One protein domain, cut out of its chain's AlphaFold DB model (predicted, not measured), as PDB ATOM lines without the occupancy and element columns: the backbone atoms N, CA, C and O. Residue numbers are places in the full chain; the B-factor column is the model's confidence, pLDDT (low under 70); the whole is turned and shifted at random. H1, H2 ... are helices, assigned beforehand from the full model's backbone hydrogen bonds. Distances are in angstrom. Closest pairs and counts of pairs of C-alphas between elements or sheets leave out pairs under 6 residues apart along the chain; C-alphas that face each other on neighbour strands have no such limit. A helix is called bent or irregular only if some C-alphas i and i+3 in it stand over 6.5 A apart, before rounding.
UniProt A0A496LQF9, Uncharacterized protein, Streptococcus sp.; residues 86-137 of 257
ATOM      1  N   ASN A  86      33.409 -25.023 -46.499       94.25
ATOM      2  CA  ASN A  86      32.373 -26.024 -46.253       94.25
ATOM      3  C   ASN A  86      32.940 -27.321 -45.640       94.25
ATOM      4  O   ASN A  86      32.279 -28.358 -45.696       94.25
ATOM      5  N   ASP A  87      34.169 -27.307 -45.101       95.75
ATOM      6  CA  ASP A  87      34.752 -28.492 -44.454       95.75
ATOM      7  C   ASP A  87      33.900 -28.921 -43.256       95.75
ATOM      8  O   ASP A  87      33.300 -28.086 -42.583       95.75
ATOM      9  N   LYS A  88      33.883 -30.219 -42.949       91.81
ATOM     10  CA  LYS A  88      33.200 -30.764 -41.767       91.81
ATOM     11  C   LYS A  88      33.790 -30.250 -40.446       91.81
ATOM     12  O   LYS A  88      33.047 -30.101 -39.481       91.81
ATOM     13  N   SER A  89      35.091 -29.955 -40.407       91.06
ATOM     14  CA  SER A  89      35.781 -29.419 -39.227       91.06
ATOM     15  C   SER A  89      35.595 -27.903 -39.123       91.06
ATOM     16  O   SER A  89      35.962 -27.152 -40.030       91.06
ATOM     17  N   ASP A  90      35.050 -27.445 -37.998       88.75
ATOM     18  CA  ASP A  90      34.907 -26.024 -37.671       88.75
ATOM     19  C   ASP A  90      36.272 -25.331 -37.528       88.75
ATOM     20  O   ASP A  90      36.415 -24.170 -37.909       88.75
ATOM     21  N   ARG A  91      37.299 -26.064 -37.080       89.38
ATOM     22  CA  ARG A  91      38.695 -25.621 -37.035       89.38
ATOM     23  C   ARG A  91      39.209 -25.203 -38.404       89.38
ATOM     24  O   ARG A  91      39.854 -24.160 -38.534       89.38
ATOM     25  N   ILE A  92      38.906 -25.996 -39.428       94.38
ATOM     26  CA  ILE A  92      39.285 -25.694 -40.810       94.38
ATOM     27  C   ILE A  92      38.489 -24.493 -41.326       94.38
ATOM     28  O   ILE A  92      39.091 -23.547 -41.837       94.38
ATOM     29  N   ARG A  93      37.162 -24.473 -41.124       93.62
ATOM     30  CA  ARG A  93      36.317 -23.329 -41.517       93.62
ATOM     31  C   ARG A  93      36.799 -22.024 -40.868       93.62
ATOM     32  O   ARG A  93      36.932 -21.015 -41.555       93.62
ATOM     33  N   GLY A  94      37.131 -22.054 -39.576       91.06
ATOM     34  CA  GLY A  94      37.648 -20.917 -38.813       91.06
ATOM     35  C   GLY A  94      38.916 -20.311 -39.414       91.06
ATOM     36  O   GLY A  94      38.985 -19.097 -39.607       91.06
ATOM     37  N   ILE A  95      39.887 -21.144 -39.804       92.44
ATOM     38  CA  ILE A  95      41.082 -20.669 -40.520       92.44
ATOM     39  C   ILE A  95      40.714 -19.991 -41.834       92.44
ATOM     40  O   ILE A  95      41.198 -18.891 -42.111       92.44
ATOM     41  N   VAL A  96      39.851 -20.622 -42.633       95.62
ATOM     42  CA  VAL A  96      39.462 -20.075 -43.936       95.62
ATOM     43  C   VAL A  96      38.812 -18.708 -43.765       95.62
ATOM     44  O   VAL A  96      39.178 -17.786 -44.492       95.62
ATOM     45  N   ILE A  97      37.913 -18.550 -42.786       93.56
ATOM     46  CA  ILE A  97      37.269 -17.271 -42.458       93.56
ATOM     47  C   ILE A  97      38.324 -16.225 -42.086       93.56
ATOM     48  O   ILE A  97      38.336 -15.144 -42.675       93.56
ATOM     49  N   GLY A  98      39.231 -16.559 -41.162       91.44
ATOM     50  CA  GLY A  98      40.279 -15.652 -40.687       91.44
ATOM     51  C   GLY A  98      41.195 -15.141 -41.798       91.44
ATOM     52  O   GLY A  98      41.584 -13.975 -41.794       91.44
ATOM     53  N   GLN A  99      41.495 -15.994 -42.777       91.31
ATOM     54  CA  GLN A  99      42.347 -15.658 -43.920       91.31
ATOM     55  C   GLN A  99      41.584 -15.018 -45.086       91.31
ATOM     56  O   GLN A  99      42.186 -14.355 -45.928       91.31
ATOM     57  N   ASN A 100      40.264 -15.205 -45.157       92.50
ATOM     58  CA  ASN A 100      39.436 -14.771 -46.278       92.50
ATOM     59  C   ASN A 100      38.186 -14.031 -45.774       92.50
ATOM     60  O   ASN A 100      37.088 -14.602 -45.772       92.50
ATOM     61  N   PRO A 101      38.301 -12.728 -45.445       89.50
ATOM     62  CA  PRO A 101      37.196 -11.937 -44.901       89.50
ATOM     63  C   PRO A 101      35.928 -11.903 -45.768       89.50
ATOM     64  O   PRO A 101      34.850 -11.609 -45.263       89.50
ATOM     65  N   LYS A 102      36.019 -12.248 -47.063       91.94
ATOM     66  CA  LYS A 102      34.860 -12.378 -47.966       91.94
ATOM     67  C   LYS A 102      33.820 -13.407 -47.501       91.94
ATOM     68  O   LYS A 102      32.675 -13.319 -47.921       91.94
ATOM     69  N   TYR A 103      34.201 -14.370 -46.658       93.00
ATOM     70  CA  TYR A 103      33.265 -15.356 -46.107       93.00
ATOM     71  C   TYR A 103      32.637 -14.930 -44.780       93.00
ATOM     72  O   TYR A 103      31.734 -15.613 -44.311       93.00
ATOM     73  N   LEU A 104      33.062 -13.807 -44.183       90.38
ATOM     74  CA  LEU A 104      32.564 -13.354 -42.878       90.38
ATOM     75  C   LEU A 104      31.041 -13.300 -42.818       90.38
ATOM     76  O   LEU A 104      30.459 -13.769 -41.846       90.38
ATOM     77  N   GLU A 105      30.404 -12.761 -43.857       90.75
ATOM     78  CA  GLU A 105      28.953 -12.581 -43.911       90.75
ATOM     79  C   GLU A 105      28.180 -13.886 -43.688       90.75
ATOM     80  O   GLU A 105      27.125 -13.877 -43.057       90.75
ATOM     81  N   GLN A 106      28.738 -15.014 -44.139       89.81
ATOM     82  CA  GLN A 106      28.108 -16.323 -43.998       89.81
ATOM     83  C   GLN A 106      27.989 -16.739 -42.527       89.81
ATOM     84  O   GLN A 106      27.016 -17.391 -42.176       89.81
ATOM     85  N   PHE A 107      28.923 -16.324 -41.663       88.25
ATOM     86  CA  PHE A 107      29.034 -16.794 -40.274       88.25
ATOM     87  C   PHE A 107      28.745 -15.700 -39.236       88.25
ATOM     88  O   PHE A 107      28.336 -15.977 -38.107       88.25
ATOM     89  N   ILE A 108      28.908 -14.424 -39.598       86.56
ATOM     90  CA  ILE A 108      28.836 -13.299 -38.656       86.56
ATOM     91  C   ILE A 108      27.461 -13.129 -38.005       86.56
ATOM     92  O   ILE A 108      27.384 -12.543 -36.931       86.56
ATOM     93  N   TYR A 109      26.400 -13.702 -38.578       83.19
ATOM     94  CA  TYR A 109      25.039 -13.684 -38.025       83.19
ATOM     95  C   TYR A 109      24.527 -15.052 -37.562       83.19
ATOM     96  O   TYR A 109      23.474 -15.110 -36.944       83.19
ATOM     97  N   GLN A 110      25.274 -16.132 -37.800       76.88
ATOM     98  CA  GLN A 110      24.875 -17.472 -37.366       76.88
ATOM     99  C   GLN A 110      25.105 -17.663 -35.866       76.88
ATOM    100  O   GLN A 110      26.102 -17.184 -35.315       76.88
ATOM    101  N   ASP A 111      24.207 -18.377 -35.199       66.31
ATOM    102  CA  ASP A 111      24.469 -18.852 -33.848       66.31
ATOM    103  C   ASP A 111      25.575 -19.907 -33.950       66.31
ATOM    104  O   ASP A 111      25.379 -20.979 -34.517       66.31
ATOM    105  N   ASN A 112      26.773 -19.589 -33.449       60.50
ATOM    106  CA  ASN A 112      27.952 -20.463 -33.524       60.50
ATOM    107  C   ASN A 112      27.836 -21.660 -32.553       60.50
ATOM    108  O   ASN A 112      28.821 -22.092 -31.970       60.50
ATOM    109  N   THR A 113      26.629 -22.191 -32.354       54.41
ATOM    110  CA  THR A 113      26.310 -23.306 -31.453       54.41
ATOM    111  C   THR A 113      26.777 -24.657 -31.991       54.41
ATOM    112  O   THR A 113      26.654 -25.666 -31.303       54.41
ATOM    113  N   GLU A 114      27.288 -24.703 -33.226       52.94
ATOM    114  CA  GLU A 114      27.897 -25.905 -33.806       52.94
ATOM    115  C   GLU A 114      29.199 -26.312 -33.104       52.94
ATOM    116  O   GLU A 114      29.594 -27.475 -33.188       52.94
ATOM    117  N   THR A 115      29.870 -25.386 -32.413       53.81
ATOM    118  CA  THR A 115      31.133 -25.660 -31.727       53.81
ATOM    119  C   THR A 115      30.846 -26.425 -30.433       53.81
ATOM    120  O   THR A 115      30.774 -25.851 -29.354       53.81
ATOM    121  N   GLN A 116      30.664 -27.744 -30.536       48.72
ATOM    122  CA  GLN A 116      30.666 -28.665 -29.386       48.72
ATOM    123  C   GLN A 116      32.089 -28.877 -28.818       48.72
ATOM    124  O   GLN A 116      32.321 -29.804 -28.047       48.72
ATOM    125  N   THR A 117      33.055 -28.068 -29.256       54.97
ATOM    126  CA  THR A 117      34.473 -28.113 -28.904       54.97
ATOM    127  C   THR A 117      34.802 -27.065 -27.846       54.97
ATOM    128  O   THR A 117      34.226 -25.981 -27.835       54.97
ATOM    129  N   ASP A 118      35.817 -27.344 -27.028       55.31
ATOM    130  CA  ASP A 118      36.338 -26.429 -25.994       55.31
ATOM    131  C   ASP A 118      36.885 -25.101 -26.558       55.31
ATOM    132  O   ASP A 118      37.188 -24.170 -25.814       55.31
ATOM    133  N   PHE A 119      37.043 -25.012 -27.884       65.12
ATOM    134  CA  PHE A 119      37.577 -23.850 -28.580       65.12
ATOM    135  C   PHE A 119      36.679 -23.464 -29.769       65.12
ATOM    136  O   PHE A 119      36.538 -24.263 -30.702       65.12
ATOM    137  N   PRO A 120      36.084 -22.254 -29.784       77.44
ATOM    138  CA  PRO A 120      35.142 -21.846 -30.820       77.44
ATOM    139  C   PRO A 120      35.876 -21.335 -32.074       77.44
ATOM    140  O   PRO A 120      35.953 -20.131 -32.327       77.44
ATOM    141  N   TYR A 121      36.428 -22.235 -32.894       82.50
ATOM    142  CA  TYR A 121      37.319 -21.867 -34.008       82.50
ATOM    143  C   TYR A 121      36.694 -20.927 -35.048       82.50
ATOM    144  O   TYR A 121      37.391 -20.080 -35.605       82.50
ATOM    145  N   ILE A 122      35.386 -21.032 -35.307       86.06
ATOM    146  CA  ILE A 122      34.674 -20.096 -36.194       86.06
ATOM    147  C   ILE A 122      34.684 -18.682 -35.606       86.06
ATOM    148  O   ILE A 122      34.911 -17.712 -36.330       86.06
ATOM    149  N   TYR A 123      34.470 -18.553 -34.294       83.56
ATOM    150  CA  TYR A 123      34.527 -17.262 -33.615       83.56
ATOM    151  C   TYR A 123      35.928 -16.652 -33.702       83.56
ATOM    152  O   TYR A 123      36.053 -15.470 -34.019       83.56
ATOM    153  N   GLU A 124      36.977 -17.452 -33.508       82.81
ATOM    154  CA  GLU A 124      38.353 -16.980 -33.701       82.81
ATOM    155  C   GLU A 124      38.639 -16.608 -35.157       82.81
ATOM    156  O   GLU A 124      39.260 -15.582 -35.417       82.81
ATOM    157  N   GLY A 125      38.109 -17.356 -36.126       88.19
ATOM    158  CA  GLY A 125      38.156 -16.976 -37.537       88.19
ATOM    159  C   GLY A 125      37.547 -15.596 -37.790       88.19
ATOM    160  O   GLY A 125      38.152 -14.750 -38.448       88.19
ATOM    161  N   ILE A 126      36.379 -15.323 -37.207       89.81
ATOM    162  CA  ILE A 126      35.730 -14.008 -37.276       89.81
ATOM    163  C   ILE A 126      36.593 -12.934 -36.597       89.81
ATOM    164  O   ILE A 126      36.794 -11.861 -37.174       89.81
ATOM    165  N   ARG A 127      37.136 -13.218 -35.404       88.88
ATOM    166  CA  ARG A 127      38.037 -12.316 -34.667       88.88
ATOM    167  C   ARG A 127      39.251 -11.950 -35.517       88.88
ATOM    168  O   ARG A 127      39.585 -10.773 -35.609       88.88
ATOM    169  N   MET A 128      39.873 -12.934 -36.159       89.06
ATOM    170  CA  MET A 128      41.020 -12.764 -37.052       89.06
ATOM    171  C   MET A 128      40.673 -11.910 -38.268       89.06
ATOM    172  O   MET A 128      41.353 -10.922 -38.549       89.06
ATOM    173  N   ALA A 129      39.571 -12.230 -38.942       91.81
ATOM    174  CA  ALA A 129      39.158 -11.525 -40.147       91.81
ATOM    175  C   ALA A 129      38.770 -10.062 -39.875       91.81
ATOM    176  O   ALA A 129      39.093  -9.179 -40.667       91.81
ATOM    177  N   LEU A 130      38.090  -9.780 -38.758       92.12
ATOM    178  CA  LEU A 130      37.742  -8.410 -38.362       92.12
ATOM    179  C   LEU A 130      38.941  -7.662 -37.778       92.12
ATOM    180  O   LEU A 130      39.109  -6.467 -38.020       92.12
ATOM    181  N   GLY A 131      39.754  -8.361 -36.989       90.44
ATOM    182  CA  GLY A 131      40.815  -7.771 -36.191       90.44
ATOM    183  C   GLY A 131      42.024  -7.339 -36.997       90.44
ATOM    184  O   GLY A 131      42.699  -6.404 -36.575       90.44
ATOM    185  N   ASN A 132      42.241  -7.959 -38.162       89.31
ATOM    186  CA  ASN A 132      43.368  -7.700 -39.055       89.31
ATOM    187  C   ASN A 132      43.066  -6.670 -40.166       89.31
ATOM    188  O   ASN A 132      43.883  -6.439 -41.053       89.31
ATOM    189  N   VAL A 133      41.884  -6.046 -40.154       90.75
ATOM    190  CA  VAL A 133      41.471  -5.065 -41.170       90.75
ATOM    191  C   VAL A 133      41.460  -3.659 -40.563       90.75
ATOM    192  O   VAL A 133      40.991  -3.449 -39.447       90.75
ATOM    193  N   VAL A 134      41.965  -2.663 -41.303       91.88
ATOM    194  CA  VAL A 134      41.974  -1.252 -40.863       91.88
ATOM    195  C   VAL A 134      40.581  -0.627 -40.922       91.88
ATOM    196  O   VAL A 134      40.250   0.236 -40.124       91.88
ATOM    197  N   SER A 135      39.712  -1.029 -41.842       91.62
ATOM    198  CA  SER A 135      38.341  -0.501 -41.928       91.62
ATOM    199  C   SER A 135      37.321  -1.633 -42.061       91.62
ATOM    200  O   SER A 135      36.699  -1.780 -43.112       91.62
ATOM    201  N   PRO A 136      37.169  -2.480 -41.024       92.81
ATOM    202  CA  PRO A 136      36.184  -3.551 -41.035       92.81
ATOM    203  C   PRO A 136      34.770  -2.966 -41.081       92.81
ATOM    204  O   PRO A 136      34.513  -1.871 -40.562       92.81
ATOM    205  N   ASN A 137      33.840  -3.717 -41.671       93.50
ATOM    206  CA  ASN A 137      32.431  -3.342 -41.727       93.50
ATOM    207  C   ASN A 137      31.890  -3.090 -40.303       93.50
ATOM    208  O   ASN A 137      32.015  -3.940 -39.417       93.50
TER     209      ASN A 137
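AT A GLANCE: This is residues 86 to 137 of the 257 residues of an uncharacterized protein of Streptococcus sp. (UniProt A0A496LQF9). Two helices, H1 and H3, stand side by side and run the same way, and a short, irregular helix, H2, packs on H3 at a steep slant. A long loop, residues 109 to 120, leads from the end of H2 back to the beginning of H3. The printed part has 52 residues with three named helices, in the order H1, H2, H3, and no named strand; the class is all helix. It is compact, with a radius of gyration of the C-alphas of 10.3 A, and elongated in outline, spanning 32 by 19 by 18 A.

IN THESE COORDINATES: H1, residues 90 to 99, begins at C-alpha 90 (34.907, -26.024, -37.671) and is 14.2 A long from first to last C-alpha. H2, residues 101 to 108, measures 10.5 A; it is irregular, with C-alphas 102 and 105 lying 7.2 A apart. H3, residues 121 to 131, measures 14.7 A and ends at C-alpha 131 (40.815, -7.771, -36.191).

HOW THE PARTS SIT: H1 and H3 touch at a shallow tilt of 9 degrees, the same way; their closest C-alphas, of Gly 98 and Gly 125, are 4.0 A apart. H1 and H2 are close but not clearly touching, with the closest C-alphas, of Ile 97 and Tyr 103, 5.7 A apart. H2 touches H3 at a steep tilt of 52 degrees, opposite ways; their closest C-alphas, of Pro 101 and Ala 129, are 5.2 A apart. In H1 and H3 every O i to N i+4 pair is within hydrogen-bond range; in H2 1 of 4 is, beside 3 of 5 O i to N i+3 pairs.

THE WHOLE: The two C-alphas farthest apart, of Gln 116 and Val 134, are 31.8 A apart. The printed part has no cut. The link from H1 to H2 is tight, and that from H2 to H3 is long, with 12 residues. The mean pLDDT of the printed part is 84.1; residues 111 to 119 are under 70.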